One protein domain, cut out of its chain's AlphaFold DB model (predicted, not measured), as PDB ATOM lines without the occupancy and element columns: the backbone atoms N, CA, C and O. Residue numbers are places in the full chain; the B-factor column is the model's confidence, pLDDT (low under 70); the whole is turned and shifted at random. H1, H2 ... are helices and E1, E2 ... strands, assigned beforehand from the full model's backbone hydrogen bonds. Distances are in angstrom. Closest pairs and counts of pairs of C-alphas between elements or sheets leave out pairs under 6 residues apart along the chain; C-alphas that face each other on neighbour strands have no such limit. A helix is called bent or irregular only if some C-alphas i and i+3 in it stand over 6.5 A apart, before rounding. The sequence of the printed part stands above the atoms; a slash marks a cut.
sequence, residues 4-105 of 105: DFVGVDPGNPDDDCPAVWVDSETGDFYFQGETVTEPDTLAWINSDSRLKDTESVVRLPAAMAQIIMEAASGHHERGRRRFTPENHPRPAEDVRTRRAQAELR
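Overview. This is residues 4 to 105 of the 105 residues of an uncharacterized protein of Actinomadura namibiensis (UniProt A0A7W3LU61). A small antiparallel sheet, E1, E2 and E3, has one helix, H2, packed over one face, and two further helices lie far from it at opposite ends of the longest axis: H1 at one end, on a stretch that runs out and folds back, and H3 at the other, after a long link. Residues 99 to 105, of which 99 to 103 belong to H3, stick out free. The 102 printed residues include three named strands and three named helices, in the order E1 E2 E3 H1 H2 H3, and the sheet's order is E1 - E2 - E3. The class is mixed, helices and strands, with under half of the residues, 45, in named elements. The whole is loose, with a radius of gyration of the C-alphas of 16.2 A, and elongated, spanning 51 by 30 by 27 A.

Along the chain. Strand E1 is residues 4 to 8, beginning at C-alpha 4, (149.547, 151.095, 177.706). E2 is residues 19 to 23, 13.6 A long, and E3 is residues 29 to 32. Helix H1 is residues 39 to 48, 14.7 A long, with C-alpha 39 at (153.474, 125.547, 197.907). H2 is residues 62 to 73, 17.5 A long; it is irregular, with C-alphas 63 and 66 7.3 A apart. H3 is residues 95 to 103, 12.5 A long, ending at C-alpha 103, (162.183, 165.383, 178.040).

Arrangement. The strands form a meander, each the antiparallel neighbour of the one before. The hairpin E1 and E2 has N 4 and O 22 within hydrogen-bond range at 2.8 A. The hairpin E2 and E3 has N 21 and O 30 within range at 2.9 A. E1 and E3 are the edge strands. H2 is on the sheet, making two layers, a helix on one face of a sheet, at a height over the sheet of 8.9 A. It lies over E2 and only just over E1, where 3 of its C-alphas fall, and runs along the strands, at 9 degrees to E2 on the local plane. The closest C-alphas of H2 and E1 are those of Gly 7 and Ile 67, 6.0 A apart. Residues 34 to 35 pair with residues 58 to 59, antiparallel. H1 and H3 are not on the sheet, and both are apart from H2. In H3 every O i to N i+4 pair is within hydrogen-bond range; in H1 5 of 6 are, in H2 6 of 8.

Size, cuts and confidence. The C-alphas farthest apart, those of Asp 40 and Arg 105, are 52.2 A apart. The printed part has no cut. The links H1 to H2 and H2 to H3 are long, with 13 and 21 residues. The mean pLDDT of the printed part is 92.6; residues 13 to 16 and residue 105 are under 70.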
ATOM      1  N   ASP A   4     150.974 150.862 177.906       97.19
ATOM      2  CA  ASP A   4     149.547 151.095 177.706       97.19
ATOM      3  C   ASP A   4     148.770 150.411 178.832       97.19
ATOM      4  O   ASP A   4     148.958 149.224 179.086       97.19
ATOM      5  N   PHE A   5     147.922 151.151 179.550       96.69
ATOM      6  CA  PHE A   5     147.027 150.548 180.540       96.69
ATOM      7  C   PHE A   5     145.823 149.928 179.835       96.69
ATOM      8  O   PHE A   5     145.061 150.651 179.194       96.69
ATOM      9  N   VAL A   6     145.621 148.620 179.994       97.50
ATOM     10  CA  VAL A   6     144.500 147.914 179.355       97.50
ATOM     11  C   VAL A   6     143.290 147.887 180.283       97.50
ATOM     12  O   VAL A   6     142.188 148.277 179.898       97.50
ATOM     13  N   GLY A   7     143.490 147.492 181.539       95.31
ATOM     14  CA  GLY A   7     142.394 147.410 182.494       95.31
ATOM     15  C   GLY A   7     142.791 146.878 183.862       95.31
ATOM     16  O   GLY A   7     143.928 146.470 184.098       95.31
ATOM     17  N   VAL A   8     141.806 146.897 184.755       94.81
ATOM     18  CA  VAL A   8     141.847 146.389 186.130       94.81
ATOM     19  C   VAL A   8     140.658 145.451 186.334       94.81
ATOM     20  O   VAL A   8     139.685 145.545 185.582       94.81
ATOM     21  N   ASP A   9     140.730 144.555 187.318       91.88
ATOM     22  CA  ASP A   9     139.609 143.692 187.707       91.88
ATOM     23  C   ASP A   9     138.276 144.477 187.807       91.88
ATOM     24  O   ASP A   9     138.152 145.379 188.638       91.88
ATOM     25  N   PRO A  10     137.251 144.143 186.996       85.56
ATOM     26  CA  PRO A  10     135.954 144.815 187.044       85.56
ATOM     27  C   PRO A  10     135.204 144.628 188.368       85.56
ATOM     28  O   PRO A  10     134.335 145.434 188.694       85.56
ATOM     29  N   GLY A  11     135.497 143.552 189.110       83.56
ATOM     30  CA  GLY A  11     134.841 143.237 190.382       83.56
ATOM     31  C   GLY A  11     135.355 144.057 191.565       83.56
ATOM     32  O   GLY A  11     134.696 144.108 192.603       83.56
ATOM     33  N   ASN A  12     136.509 144.704 191.411       73.25
ATOM     34  CA  ASN A  12     137.106 145.556 192.421       73.25
ATOM     35  C   ASN A  12     137.899 146.661 191.705       73.25
ATOM     36  O   ASN A  12     139.037 146.444 191.311       73.25
ATOM     37  N   PRO A  13     137.313 147.838 191.451       65.44
ATOM     38  CA  PRO A  13     137.989 148.901 190.711       65.44
ATOM     39  C   PRO A  13     138.914 149.768 191.579       65.44
ATOM     40  O   PRO A  13     139.516 150.705 191.044       65.44
ATOM     41  N   ASP A  14     139.031 149.488 192.881       64.50
ATOM     42  CA  ASP A  14     139.808 150.293 193.830       64.50
ATOM     43  C   ASP A  14     141.327 149.982 193.767       64.50
ATOM     44  O   ASP A  14     141.812 149.303 192.858       64.50
ATOM     45  N   ASP A  15     142.133 150.605 194.628       59.34
ATOM     46  CA  ASP A  15     143.589 150.782 194.437       59.34
ATOM     47  C   ASP A  15     144.450 149.497 194.565       59.34
ATOM     48  O   ASP A  15     145.619 149.522 194.180       59.34
ATOM     49  N   ASP A  16     143.884 148.364 195.003       62.81
ATOM     50  CA  ASP A  16     144.612 147.103 195.284       62.81
ATOM     51  C   ASP A  16     144.392 145.995 194.239       62.81
ATOM     52  O   ASP A  16     144.543 144.799 194.506       62.81
ATOM     53  N   CYS A  17     143.991 146.379 193.032       80.31
ATOM     54  CA  CYS A  17     143.324 145.436 192.147       80.31
ATOM     55  C   CYS A  17     144.229 144.919 191.025       80.31
ATOM     56  O   CYS A  17     145.012 145.687 190.455       80.31
ATOM     57  N   PRO A  18     144.123 143.623 190.680       93.00
ATOM     58  CA  PRO A  18     144.863 143.042 189.573       93.00
ATOM     59  C   PRO A  18     144.675 143.828 188.270       93.00
ATOM     60  O   PRO A  18     143.560 144.237 187.944       93.00
ATOM     61  N   ALA A  19     145.752 144.044 187.517       95.50
ATOM     62  CA  ALA A  19     145.767 144.947 186.371       95.50
ATOM     63  C   ALA A  19     146.716 144.480 185.261       95.50
ATOM     64  O   ALA A  19     147.640 143.700 185.503       95.50
ATOM     65  N   VAL A  20     146.464 144.952 184.038       97.50
ATOM     66  CA  VAL A  20     147.201 144.564 182.825       97.50
ATOM     67  C   VAL A  20     147.737 145.792 182.102       97.50
ATOM     68  O   VAL A  20     147.010 146.769 181.881       97.50
ATOM     69  N   TRP A  21     148.993 145.698 181.668       98.00
ATOM     70  CA  TRP A  21     149.619 146.639 180.747       98.00
ATOM     71  C   TRP A  21     150.282 145.916 179.580       98.00
ATOM     72  O   TRP A  21     150.695 144.763 179.706       98.00
ATOM     73  N   VAL A  22     150.440 146.639 178.474       98.25
ATOM     74  CA  VAL A  22     151.246 146.230 177.316       98.25
ATOM     75  C   VAL A  22     152.354 147.259 177.112       98.25
ATOM     76  O   VAL A  22     152.065 148.454 177.097       98.25
ATOM     77  N   ASP A  23     153.612 146.843 176.956       97.12
ATOM     78  CA  ASP A  23     154.650 147.751 176.463       97.12
ATOM     79  C   ASP A  23     154.455 147.963 174.965       97.12
ATOM     80  O   ASP A  23     154.577 147.047 174.154       97.12
ATOM     81  N   SER A  24     154.134 149.195 174.594       93.81
ATOM     82  CA  SER A  24     153.844 149.563 173.214       93.81
ATOM     83  C   SER A  24     155.071 149.548 172.292       93.81
ATOM     84  O   SER A  24     154.897 149.653 171.075       93.81
ATOM     85  N   GLU A  25     156.285 149.429 172.847       93.94
ATOM     86  CA  GLU A  25     157.543 149.312 172.101       93.94
ATOM     87  C   GLU A  25     157.889 147.851 171.776       93.94
ATOM     88  O   GLU A  25     158.339 147.570 170.665       93.94
ATOM     89  N   THR A  26     157.685 146.925 172.720       95.62
ATOM     90  CA  THR A  26     158.103 145.514 172.578       95.62
ATOM     91  C   THR A  26     156.946 144.547 172.339       95.62
ATOM     92  O   THR A  26     157.155 143.475 171.776       95.62
ATOM     93  N   GLY A  27     155.728 144.921 172.734       94.69
ATOM     94  CA  GLY A  27     154.573 144.027 172.792       94.69
ATOM     95  C   GLY A  27     154.537 143.143 174.043       94.69
ATOM     96  O   GLY A  27     153.665 142.283 174.136       94.69
ATOM     97  N   ASP A  28     155.456 143.337 174.995       97.56
ATOM     98  CA  ASP A  28     155.490 142.555 176.232       97.56
ATOM     99  C   ASP A  28     154.327 142.914 177.163       97.56
ATOM    100  O   ASP A  28     153.887 144.063 177.247       97.56
ATOM    101  N   PHE A  29     153.858 141.923 177.915       97.62
ATOM    102  CA  PHE A  29     152.755 142.073 178.859       97.62
ATOM    103  C   PHE A  29     153.268 142.211 180.285       97.62
ATOM    104  O   PHE A  29     154.179 141.501 180.709       97.62
ATOM    105  N   TYR A  30     152.605 143.062 181.058       97.31
ATOM    106  CA  TYR A  30     152.820 143.176 182.494       97.31
ATOM    107  C   TYR A  30     151.507 142.906 183.214       97.31
ATOM    108  O   TYR A  30     150.489 143.538 182.929       97.31
ATOM    109  N   PHE A  31     151.549 141.982 184.171       96.69
ATOM    110  CA  PHE A  31     150.409 141.607 184.995       96.69
ATOM    111  C   PHE A  31     150.702 141.941 186.454       96.69
ATOM    112  O   PHE A  31     151.701 141.491 187.014       96.69
ATOM    113  N   GLN A  32     149.816 142.712 187.076       95.38
ATOM    114  CA  GLN A  32     149.762 142.879 188.525       95.38
ATOM    115  C   GLN A  32     148.655 141.980 189.066       95.38
ATOM    116  O   GLN A  32     147.556 141.960 188.518       95.38
ATOM    117  N   GLY A  33     148.929 141.273 190.156       93.56
ATOM    118  CA  GLY A  33     147.956 140.427 190.836       93.56
ATOM    119  C   GLY A  33     148.450 139.996 192.210       93.56
ATOM    120  O   GLY A  33     149.480 140.470 192.689       93.56
ATOM    121  N   GLU A  34     147.713 139.083 192.832       92.44
ATOM    122  CA  GLU A  34     148.109 138.475 194.101       92.44
ATOM    123  C   GLU A  34     149.267 137.502 193.862       92.44
ATOM    124  O   GLU A  34     149.159 136.595 193.034       92.44
ATOM    125  N   THR A  35     150.376 137.673 194.577       95.12
ATOM    126  CA  THR A  35     151.499 136.733 194.503       95.12
ATOM    127  C   THR A  35     151.067 135.368 195.022       95.12
ATOM    128  O   THR A  35     150.615 135.247 196.161       95.12
ATOM    129  N   VAL A  36     151.249 134.325 194.212       96.94
ATOM    130  CA  VAL A  36     150.983 132.951 194.644       96.94
ATOM    131  C   VAL A  36     152.087 132.517 195.602       96.94
ATOM    132  O   VAL A  36     153.256 132.462 195.232       96.94
ATOM    133  N   THR A  37     151.710 132.206 196.839       96.56
ATOM    134  CA  THR A  37     152.627 131.728 197.889       96.56
ATOM    135  C   THR A  37     152.335 130.294 198.325       96.56
ATOM    136  O   THR A  37     153.072 129.733 199.134       96.56
ATOM    137  N   GLU A  38     151.270 129.688 197.796       98.06
ATOM    138  CA  GLU A  38     150.826 128.352 198.177       98.06
ATOM    139  C   GLU A  38     151.754 127.277 197.566       98.06
ATOM    140  O   GLU A  38     151.908 127.233 196.340       98.06
ATOM    141  N   PRO A  39     152.422 126.440 198.392       97.81
ATOM    142  CA  PRO A  39     153.474 125.547 197.907       97.81
ATOM    143  C   PRO A  39     153.010 124.513 196.884       97.81
ATOM    144  O   PRO A  39     153.760 124.231 195.950       97.81
ATOM    145  N   ASP A  40     151.800 123.967 197.025       98.38
ATOM    146  CA  ASP A  40     151.311 122.906 196.139       98.38
ATOM    147  C   ASP A  40     151.021 123.450 194.732       98.38
ATOM    148  O   ASP A  40     151.441 122.849 193.741       98.38
ATOM    149  N   THR A  41     150.414 124.635 194.619       98.19
ATOM    150  CA  THR A  41     150.223 125.341 193.343       98.19
ATOM    151  C   THR A  41     151.564 125.670 192.695       98.19
ATOM    152  O   THR A  41     151.741 125.441 191.497       98.19
ATOM    153  N   LEU A  42     152.534 126.184 193.459       98.19
ATOM    154  CA  LEU A  42     153.860 126.492 192.918       98.19
ATOM    155  C   LEU A  42     154.594 125.227 192.456       98.19
ATOM    156  O   LEU A  42     155.192 125.232 191.382       98.19
ATOM    157  N   ALA A  43     154.522 124.137 193.223       98.25
ATOM    158  CA  ALA A  43     155.106 122.853 192.849       98.25
ATOM    159  C   ALA A  43     154.460 122.284 191.578       98.25
ATOM    160  O   ALA A  43     155.175 121.774 190.714       98.25
ATOM    161  N   TRP A  44     153.136 122.424 191.435       98.38
ATOM    162  CA  TRP A  44     152.403 122.035 190.233       98.38
ATOM    163  C   TRP A  44     152.896 122.807 189.007       98.38
ATOM    164  O   TRP A  44     153.341 122.197 188.039       98.38
ATOM    165  N   ILE A  45     152.892 124.142 189.055       98.06
ATOM    166  CA  ILE A  45     153.374 124.992 187.950       98.06
ATOM    167  C   ILE A  45     154.831 124.651 187.606       98.06
ATOM    168  O   ILE A  45     155.175 124.472 186.437       98.06
ATOM    169  N   ASN A  46     155.676 124.489 188.628       97.88
ATOM    170  CA  ASN A  46     157.088 124.149 188.469       97.88
ATOM    171  C   ASN A  46     157.317 122.765 187.830       97.88
ATOM    172  O   ASN A  46     158.382 122.529 187.257       97.88
ATOM    173  N   SER A  47     156.347 121.851 187.934       98.06
ATOM    174  CA  SER A  47     156.426 120.521 187.325       98.06
ATOM    175  C   SER A  47     156.312 120.564 185.798       98.06
ATOM    176  O   SER A  47     156.988 119.785 185.125       98.06
ATOM    177  N   ASP A  48     155.549 121.522 185.265       98.00
ATOM    178  CA  ASP A  48     155.403 121.748 183.824       98.00
ATOM    179  C   ASP A  48     156.498 122.680 183.281       98.00
ATOM    180  O   ASP A  48     157.064 122.438 182.213       98.00
ATOM    181  N   SER A  49     156.829 123.745 184.021       97.25
ATOM    182  CA  SER A  49     157.880 124.697 183.656       97.25
ATOM    183  C   SER A  49     158.636 125.159 184.891       97.25
ATOM    184  O   SER A  49     158.071 125.815 185.761       97.25
ATOM    185  N   ARG A  50     159.938 124.857 184.942       97.00
ATOM    186  CA  ARG A  50     160.804 125.192 186.079       97.00
ATOM    187  C   ARG A  50     160.720 126.682 186.422       97.00
ATOM    188  O   ARG A  50     161.116 127.503 185.601       97.00
ATOM    189  N   LEU A  51     160.315 126.978 187.653       96.88
ATOM    190  CA  LEU A  51     160.280 128.318 188.225       96.88
ATOM    191  C   LEU A  51     161.672 128.699 188.750       96.88
ATOM    192  O   LEU A  51     162.279 127.954 189.525       96.88
ATOM    193  N   LYS A  52     162.201 129.838 188.306       96.88
ATOM    194  CA  LYS A  52     163.487 130.398 188.755       96.88
ATOM    195  C   LYS A  52     163.290 131.447 189.846       96.88
ATOM    196  O   LYS A  52     162.246 132.076 189.926       96.88
ATOM    197  N   ASP A  53     164.357 131.742 190.587       94.88
ATOM    198  CA  ASP A  53     164.362 132.776 191.637       94.88
ATOM    199  C   ASP A  53     164.010 134.188 191.126       94.88
ATOM    200  O   ASP A  53     163.619 135.057 191.900       94.88
ATOM    201  N   THR A  54     164.175 134.435 189.822       95.25
ATOM    202  CA  THR A  54     163.845 135.710 189.165       95.25
ATOM    203  C   THR A  54     162.431 135.745 188.578       95.25
ATOM    204  O   THR A  54     162.087 136.708 187.898       95.25
ATOM    205  N   GLU A  55     161.640 134.690 188.764       96.38
ATOM    206  CA  GLU A  55     160.291 134.547 188.218       96.38
ATOM    207  C   GLU A  55     159.264 134.537 189.351       96.38
ATOM    208  O   GLU A  55     159.501 134.004 190.434       96.38
ATOM    209  N   SER A  56     158.097 135.114 189.080       95.69
ATOM    210  CA  SER A  56     156.984 135.164 190.025       95.69
ATOM    211  C   SER A  56     155.716 134.686 189.340       95.69
ATOM    212  O   SER A  56     155.448 135.051 188.195       95.69
ATOM    213  N   VAL A  57     154.905 133.920 190.065       97.69
ATOM    214  CA  VAL A  57     153.545 133.573 189.647       97.69
ATOM    215  C   VAL A  57     152.571 134.523 190.335       97.69
ATOM    216  O   VAL A  57     152.575 134.651 191.562       97.69
ATOM    217  N   VAL A  58     151.710 135.165 189.548       96.56
ATOM    218  CA  VAL A  58     150.607 135.991 190.054       96.56
ATOM    219  C   VAL A  58     149.269 135.353 189.708       96.56
ATOM    220  O   VAL A  58     149.075 134.831 188.610       96.56
ATOM    221  N   ARG A  59     148.326 135.402 190.647       95.44
ATOM    222  CA  ARG A  59     146.944 134.979 190.444       95.44
ATOM    223  C   ARG A  59     146.119 136.165 189.958       95.44
ATOM    224  O   ARG A  59     146.107 137.224 190.588       95.44
ATOM    225  N   LEU A  60     145.374 135.952 188.877       94.62
ATOM    226  CA  LEU A  60     144.393 136.898 188.347       94.62
ATOM    227  C   LEU A  60     142.986 136.279 188.426       94.62
ATOM    228  O   LEU A  60     142.836 135.077 188.186       94.62
ATOM    229  N   PRO A  61     141.945 137.051 188.771       94.00
ATOM    230  CA  PRO A  61     140.574 136.559 188.767       94.00
ATOM    231  C   PRO A  61     140.074 136.307 187.339       94.00
ATOM    232  O   PRO A  61     140.415 137.027 186.402       94.00
ATOM    233  N   ALA A  62     139.190 135.317 187.179       94.94
ATOM    234  CA  ALA A  62     138.629 134.942 185.876       94.94
ATOM    235  C   ALA A  62     137.881 136.094 185.173       94.94
ATOM    236  O   ALA A  62     137.823 136.133 183.945       94.94
ATOM    237  N   ALA A  63     137.356 137.060 185.935       93.81
ATOM    238  CA  ALA A  63     136.706 138.259 185.401       93.81
ATOM    239  C   ALA A  63     137.634 139.107 184.507       93.81
ATOM    240  O   ALA A  63     137.153 139.824 183.632       93.81
ATOM    241  N   MET A  64     138.957 138.981 184.659       95.88
ATOM    242  CA  MET A  64     139.931 139.673 183.815       95.88
ATOM    243  C   MET A  64     140.123 139.045 182.433       95.88
ATOM    244  O   MET A  64     140.819 139.634 181.612       95.88
ATOM    245  N   ALA A  65     139.525 137.886 182.137       96.75
ATOM    246  CA  ALA A  65     139.769 137.177 180.881       96.75
ATOM    247  C   ALA A  65     139.564 138.064 179.640       96.75
ATOM    248  O   ALA A  65     140.389 138.038 178.733       96.75
ATOM    249  N   GLN A  66     138.521 138.901 179.617       96.94
ATOM    250  CA  GLN A  66     138.278 139.814 178.492       96.94
ATOM    251  C   GLN A  66     139.361 140.896 178.361       96.94
ATOM    252  O   GLN A  66     139.804 141.178 177.254       96.94
ATOM    253  N   ILE A  67     139.850 141.434 179.480       97.12
ATOM    254  CA  ILE A  67     140.938 142.428 179.507       97.12
ATOM    255  C   ILE A  67     142.242 141.801 178.997       97.12
ATOM    256  O   ILE A  67     142.963 142.403 178.206       97.12
ATOM    257  N   ILE A  68     142.535 140.567 179.415       97.75
ATOM    258  CA  ILE A  68     143.715 139.820 178.958       97.75
ATOM    259  C   ILE A  68     143.613 139.533 177.455       97.75
ATOM    260  O   ILE A  68     144.595 139.685 176.734       97.75
ATOM    261  N   MET A  69     142.427 139.164 176.964       98.12
ATOM    262  CA  MET A  69     142.189 138.951 175.535       98.12
ATOM    263  C   MET A  69     142.341 140.240 174.722       98.12
ATOM    264  O   MET A  69     142.914 140.203 173.635       98.12
ATOM    265  N   GLU A  70     141.869 141.378 175.229       97.75
ATOM    266  CA  GLU A  70     142.053 142.686 174.589       97.75
ATOM    267  C   GLU A  70     143.542 143.028 174.455       97.75
ATOM    268  O   GLU A  70     143.995 143.351 173.356       97.75
ATOM    269  N   ALA A  71     144.312 142.843 175.536       97.94
ATOM    270  CA  ALA A  71     145.763 143.010 175.529       97.94
ATOM    271  C   ALA A  71     146.430 142.078 174.502       97.94
ATOM    272  O   ALA A  71     147.165 142.531 173.627       97.94
ATOM    273  N   ALA A  72     146.149 140.774 174.578       97.62
ATOM    274  CA  ALA A  72     146.792 139.756 173.750       97.62
ATOM    275  C   ALA A  72     146.449 139.879 172.257       97.62
ATOM    276  O   ALA A  72     147.258 139.527 171.401       97.62
ATOM    277  N   SER A  73     145.252 140.371 171.938       97.38
ATOM    278  CA  SER A  73     144.814 140.583 170.556       97.38
ATOM    279  C   SER A  73     145.264 141.924 169.967       97.38
ATOM    280  O   SER A  73     145.096 142.134 168.768       97.38
ATOM    281  N   GLY A  74     145.843 142.815 170.781       95.81
ATOM    282  CA  GLY A  74     146.308 144.135 170.350       95.81
ATOM    283  C   GLY A  74     145.184 145.127 170.041       95.81
ATOM    284  O   GLY A  74     145.428 146.138 169.386       95.81
ATOM    285  N   HIS A  75     143.955 144.847 170.485       96.62
ATOM    286  CA  HIS A  75     142.807 145.742 170.304       96.62
ATOM    287  C   HIS A  75     142.687 146.799 171.411       96.62
ATOM    288  O   HIS A  75     141.739 147.584 171.398       96.62
ATOM    289  N   HIS A  76     143.623 146.823 172.363       96.75
ATOM    290  CA  HIS A  76     143.632 147.799 173.444       96.75
ATOM    291  C   HIS A  76     143.935 149.214 172.943       96.75
ATOM    292  O   HIS A  76     144.616 149.435 171.939       96.75
ATOM    293  N   GLU A  77     143.447 150.207 173.680       96.56
ATOM    294  CA  GLU A  77     143.739 151.609 173.391       96.56
ATOM    295  C   GLU A  77     145.216 151.937 173.683       96.56
ATOM    296  O   GLU A  77     145.675 151.887 174.828       96.56
ATOM    297  N   ARG A  78     145.963 152.325 172.642       95.12
ATOM    298  CA  ARG A  78     147.366 152.747 172.776       95.12
ATOM    299  C   ARG A  78     147.484 154.093 173.487       95.12
ATOM    300  O   ARG A  78     146.722 155.017 173.227       95.12
ATOM    301  N   GLY A  79     148.481 154.225 174.352       93.56
ATOM    302  CA  GLY A  79     148.731 155.407 175.175       93.56
ATOM    303  C   GLY A  79     147.788 155.553 176.370       93.56
ATOM    304  O   GLY A  79     147.946 156.498 177.152       93.56
ATOM    305  N   ARG A  80     146.828 154.634 176.551       95.50
ATOM    306  CA  ARG A  80     145.832 154.722 177.618       95.50
ATOM    307  C   ARG A  80     146.491 154.736 178.995       95.50
ATOM    308  O   ARG A  80     147.467 154.033 179.280       95.50
ATOM    309  N   ARG A  81     145.918 155.552 179.880       93.19
ATOM    310  CA  ARG A  81     146.282 155.660 181.296       93.19
ATOM    311  C   ARG A  81     145.065 155.332 182.153       93.19
ATOM    312  O   ARG A  81     143.957 155.724 181.803       93.19
ATOM    313  N   ARG A  82     145.277 154.684 183.306       91.00
ATOM    314  CA  ARG A  82     144.218 154.529 184.324       91.00
ATOM    315  C   ARG A  82     143.769 155.890 184.858       91.00
ATOM    316  O   ARG A  82     142.578 156.143 184.971       91.00
ATOM    317  N   PHE A  83     144.741 156.760 185.129       92.00
ATOM    318  CA  PHE A  83     144.523 158.128 185.586       92.00
ATOM    319  C   PHE A  83     145.282 159.115 184.697       92.00
ATOM    320  O   PHE A  83     146.456 158.896 184.355       92.00
ATOM    321  N   THR A  84     144.612 160.199 184.323       91.94
ATOM    322  CA  THR A  84     145.200 161.359 183.654       91.94
ATOM    323  C   THR A  84     145.995 162.198 184.667       91.94
ATOM    324  O   THR A  84     145.831 162.011 185.876       91.94
ATOM    325  N   PRO A  85     146.874 163.113 184.221       91.69
ATOM    326  CA  PRO A  85     147.599 163.998 185.136       91.69
ATOM    327  C   PRO A  85     146.674 164.800 186.065       91.69
ATOM    328  O   PRO A  85     147.013 165.041 187.220       91.69
ATOM    329  N   GLU A  86     145.497 165.190 185.575       92.75
ATOM    330  CA  GLU A  86     144.541 166.040 186.288       92.75
ATOM    331  C   GLU A  86     143.752 165.277 187.357       92.75
ATOM    332  O   GLU A  86     143.306 165.883 188.330       92.75
ATOM    333  N   ASN A  87     143.566 163.963 187.185       91.44
ATOM    334  CA  ASN A  87     142.761 163.128 188.082       91.44
ATOM    335  C   ASN A  87     143.568 162.037 188.803       91.44
ATOM    336  O   ASN A  87     142.983 161.135 189.403       91.44
ATOM    337  N   HIS A  88     144.901 162.109 188.757       91.88
ATOM    338  CA  HIS A  88     145.753 161.138 189.429       91.88
ATOM    339  C   HIS A  88     145.526 161.201 190.949       91.88
ATOM    340  O   HIS A  88     145.733 162.262 191.539       91.88
ATOM    341  N   PRO A  89     145.170 160.091 191.624       90.38
ATOM    342  CA  PRO A  89     144.881 160.106 193.062       90.38
ATOM    343  C   PRO A  89     146.114 160.467 193.902       90.38
ATOM    344  O   PRO A  89     146.002 160.945 195.028       90.38
ATOM    345  N   ARG A  90     147.309 160.266 193.336       91.88
ATOM    346  CA  ARG A  90     148.609 160.572 193.950       91.88
ATOM    347  C   ARG A  90     149.492 161.370 192.985       91.88
ATOM    348  O   ARG A  90     150.394 160.788 192.387       91.88
ATOM    349  N   PRO A  91     149.229 162.664 192.725       91.44
ATOM    350  CA  PRO A  91     149.889 163.402 191.638       91.44
ATOM    351  C   PRO A  91     151.419 163.441 191.748       91.44
ATOM    352  O   PRO A  91     152.119 163.370 190.742       91.44
ATOM    353  N   ALA A  92     151.955 163.487 192.972       92.38
ATOM    354  CA  ALA A  92     153.398 163.458 193.219       92.38
ATOM    355  C   ALA A  92     154.067 162.144 192.761       92.38
ATOM    356  O   ALA A  92     155.256 162.129 192.433       92.38
ATOM    357  N   GLU A  93     153.308 161.047 192.698       92.25
ATOM    358  CA  GLU A  93     153.791 159.730 192.284       92.25
ATOM    359  C   GLU A  93     153.691 159.509 190.769       92.25
ATOM    360  O   GLU A  93     154.274 158.550 190.270       92.25
ATOM    361  N   ASP A  94     153.056 160.411 190.009       92.31
ATOM    362  CA  ASP A  94     152.891 160.277 188.558       92.31
ATOM    363  C   ASP A  94     154.244 160.329 187.823       92.31
ATOM    364  O   ASP A  94     154.787 161.384 187.482       92.31
ATOM    365  N   VAL A  95     154.815 159.147 187.587       92.00
ATOM    366  CA  VAL A  95     156.093 158.972 186.890       92.00
ATOM    367  C   VAL A  95     156.011 159.357 185.414       92.00
ATOM    368  O   VAL A  95     157.015 159.801 184.859       92.00
ATOM    369  N   ARG A  96     154.845 159.199 184.770       90.62
ATOM    370  CA  ARG A  96     154.693 159.425 183.323       90.62
ATOM    371  C   ARG A  96     154.766 160.912 183.019       90.62
ATOM    372  O   ARG A  96     155.535 161.326 182.157       90.62
ATOM    373  N   THR A  97     154.032 161.717 183.783       89.81
ATOM    374  CA  THR A  97     154.036 163.177 183.623       89.81
ATOM    375  C   THR A  97     155.399 163.771 183.967       89.81
ATOM    376  O   THR A  97     155.914 164.596 183.214       89.81
ATOM    377  N   ARG A  98     156.044 163.304 185.048       88.19
ATOM    378  CA  ARG A  98     157.399 163.756 185.414       88.19
ATOM    379  C   ARG A  98     158.439 163.465 184.329       88.19
ATOM    380  O   ARG A  98     159.287 164.315 184.080       88.19
ATOM    381  N   ARG A  99     158.372 162.296 183.677       88.12
ATOM    382  CA  ARG A  99     159.261 161.953 182.551       88.12
ATOM    383  C   ARG A  99     159.033 162.865 181.347       88.12
ATOM    384  O   ARG A  99     159.989 163.478 180.890       88.12
ATOM    385  N   ALA A 100     157.782 163.037 180.918       86.38
ATOM    386  CA  ALA A 100     157.454 163.902 179.782       86.38
ATOM    387  C   ALA A 100     157.945 165.349 179.988       86.38
ATOM    388  O   ALA A 100     158.500 165.963 179.084       86.38
ATOM    389  N   GLN A 101     157.800 165.891 181.201       87.12
ATOM    390  CA  GLN A 101     158.297 167.231 181.537       87.12
ATOM    391  C   GLN A 101     159.828 167.341 181.525       87.12
ATOM    392  O   GLN A 101     160.349 168.421 181.254       87.12
ATOM    393  N   ALA A 102     160.543 166.263 181.855       86.88
ATOM    394  CA  ALA A 102     162.000 166.234 181.812       86.88
ATOM    395  C   ALA A 102     162.533 166.162 180.373       86.88
ATOM    396  O   ALA A 102     163.557 166.767 180.095       86.88
ATOM    397  N   GLU A 103     161.829 165.479 179.468       85.06
ATOM    398  CA  GLU A 103     162.183 165.383 178.040       85.06
ATOM    399  C   GLU A 103     161.964 166.698 177.269       85.06
ATOM    400  O   GLU A 103     162.564 166.913 176.221       85.06
ATOM    401  N   LEU A 104     161.111 167.586 177.789       79.69
ATOM    402  CA  LEU A 104     160.825 168.912 177.228       79.69
ATOM    403  C   LEU A 104     161.835 170.003 177.642       79.69
ATOM    404  O   LEU A 104     161.689 171.145 177.204       79.69
ATOM    405  N   ARG A 105     162.799 169.693 178.515       63.88
ATOM    406  CA  ARG A 105     163.824 170.625 179.021       63.88
ATOM    407  C   ARG A 105     165.177 170.359 178.382       63.88
ATOM    408  O   ARG A 105     165.877 171.361 178.129       63.88
TER     409      ARG A 105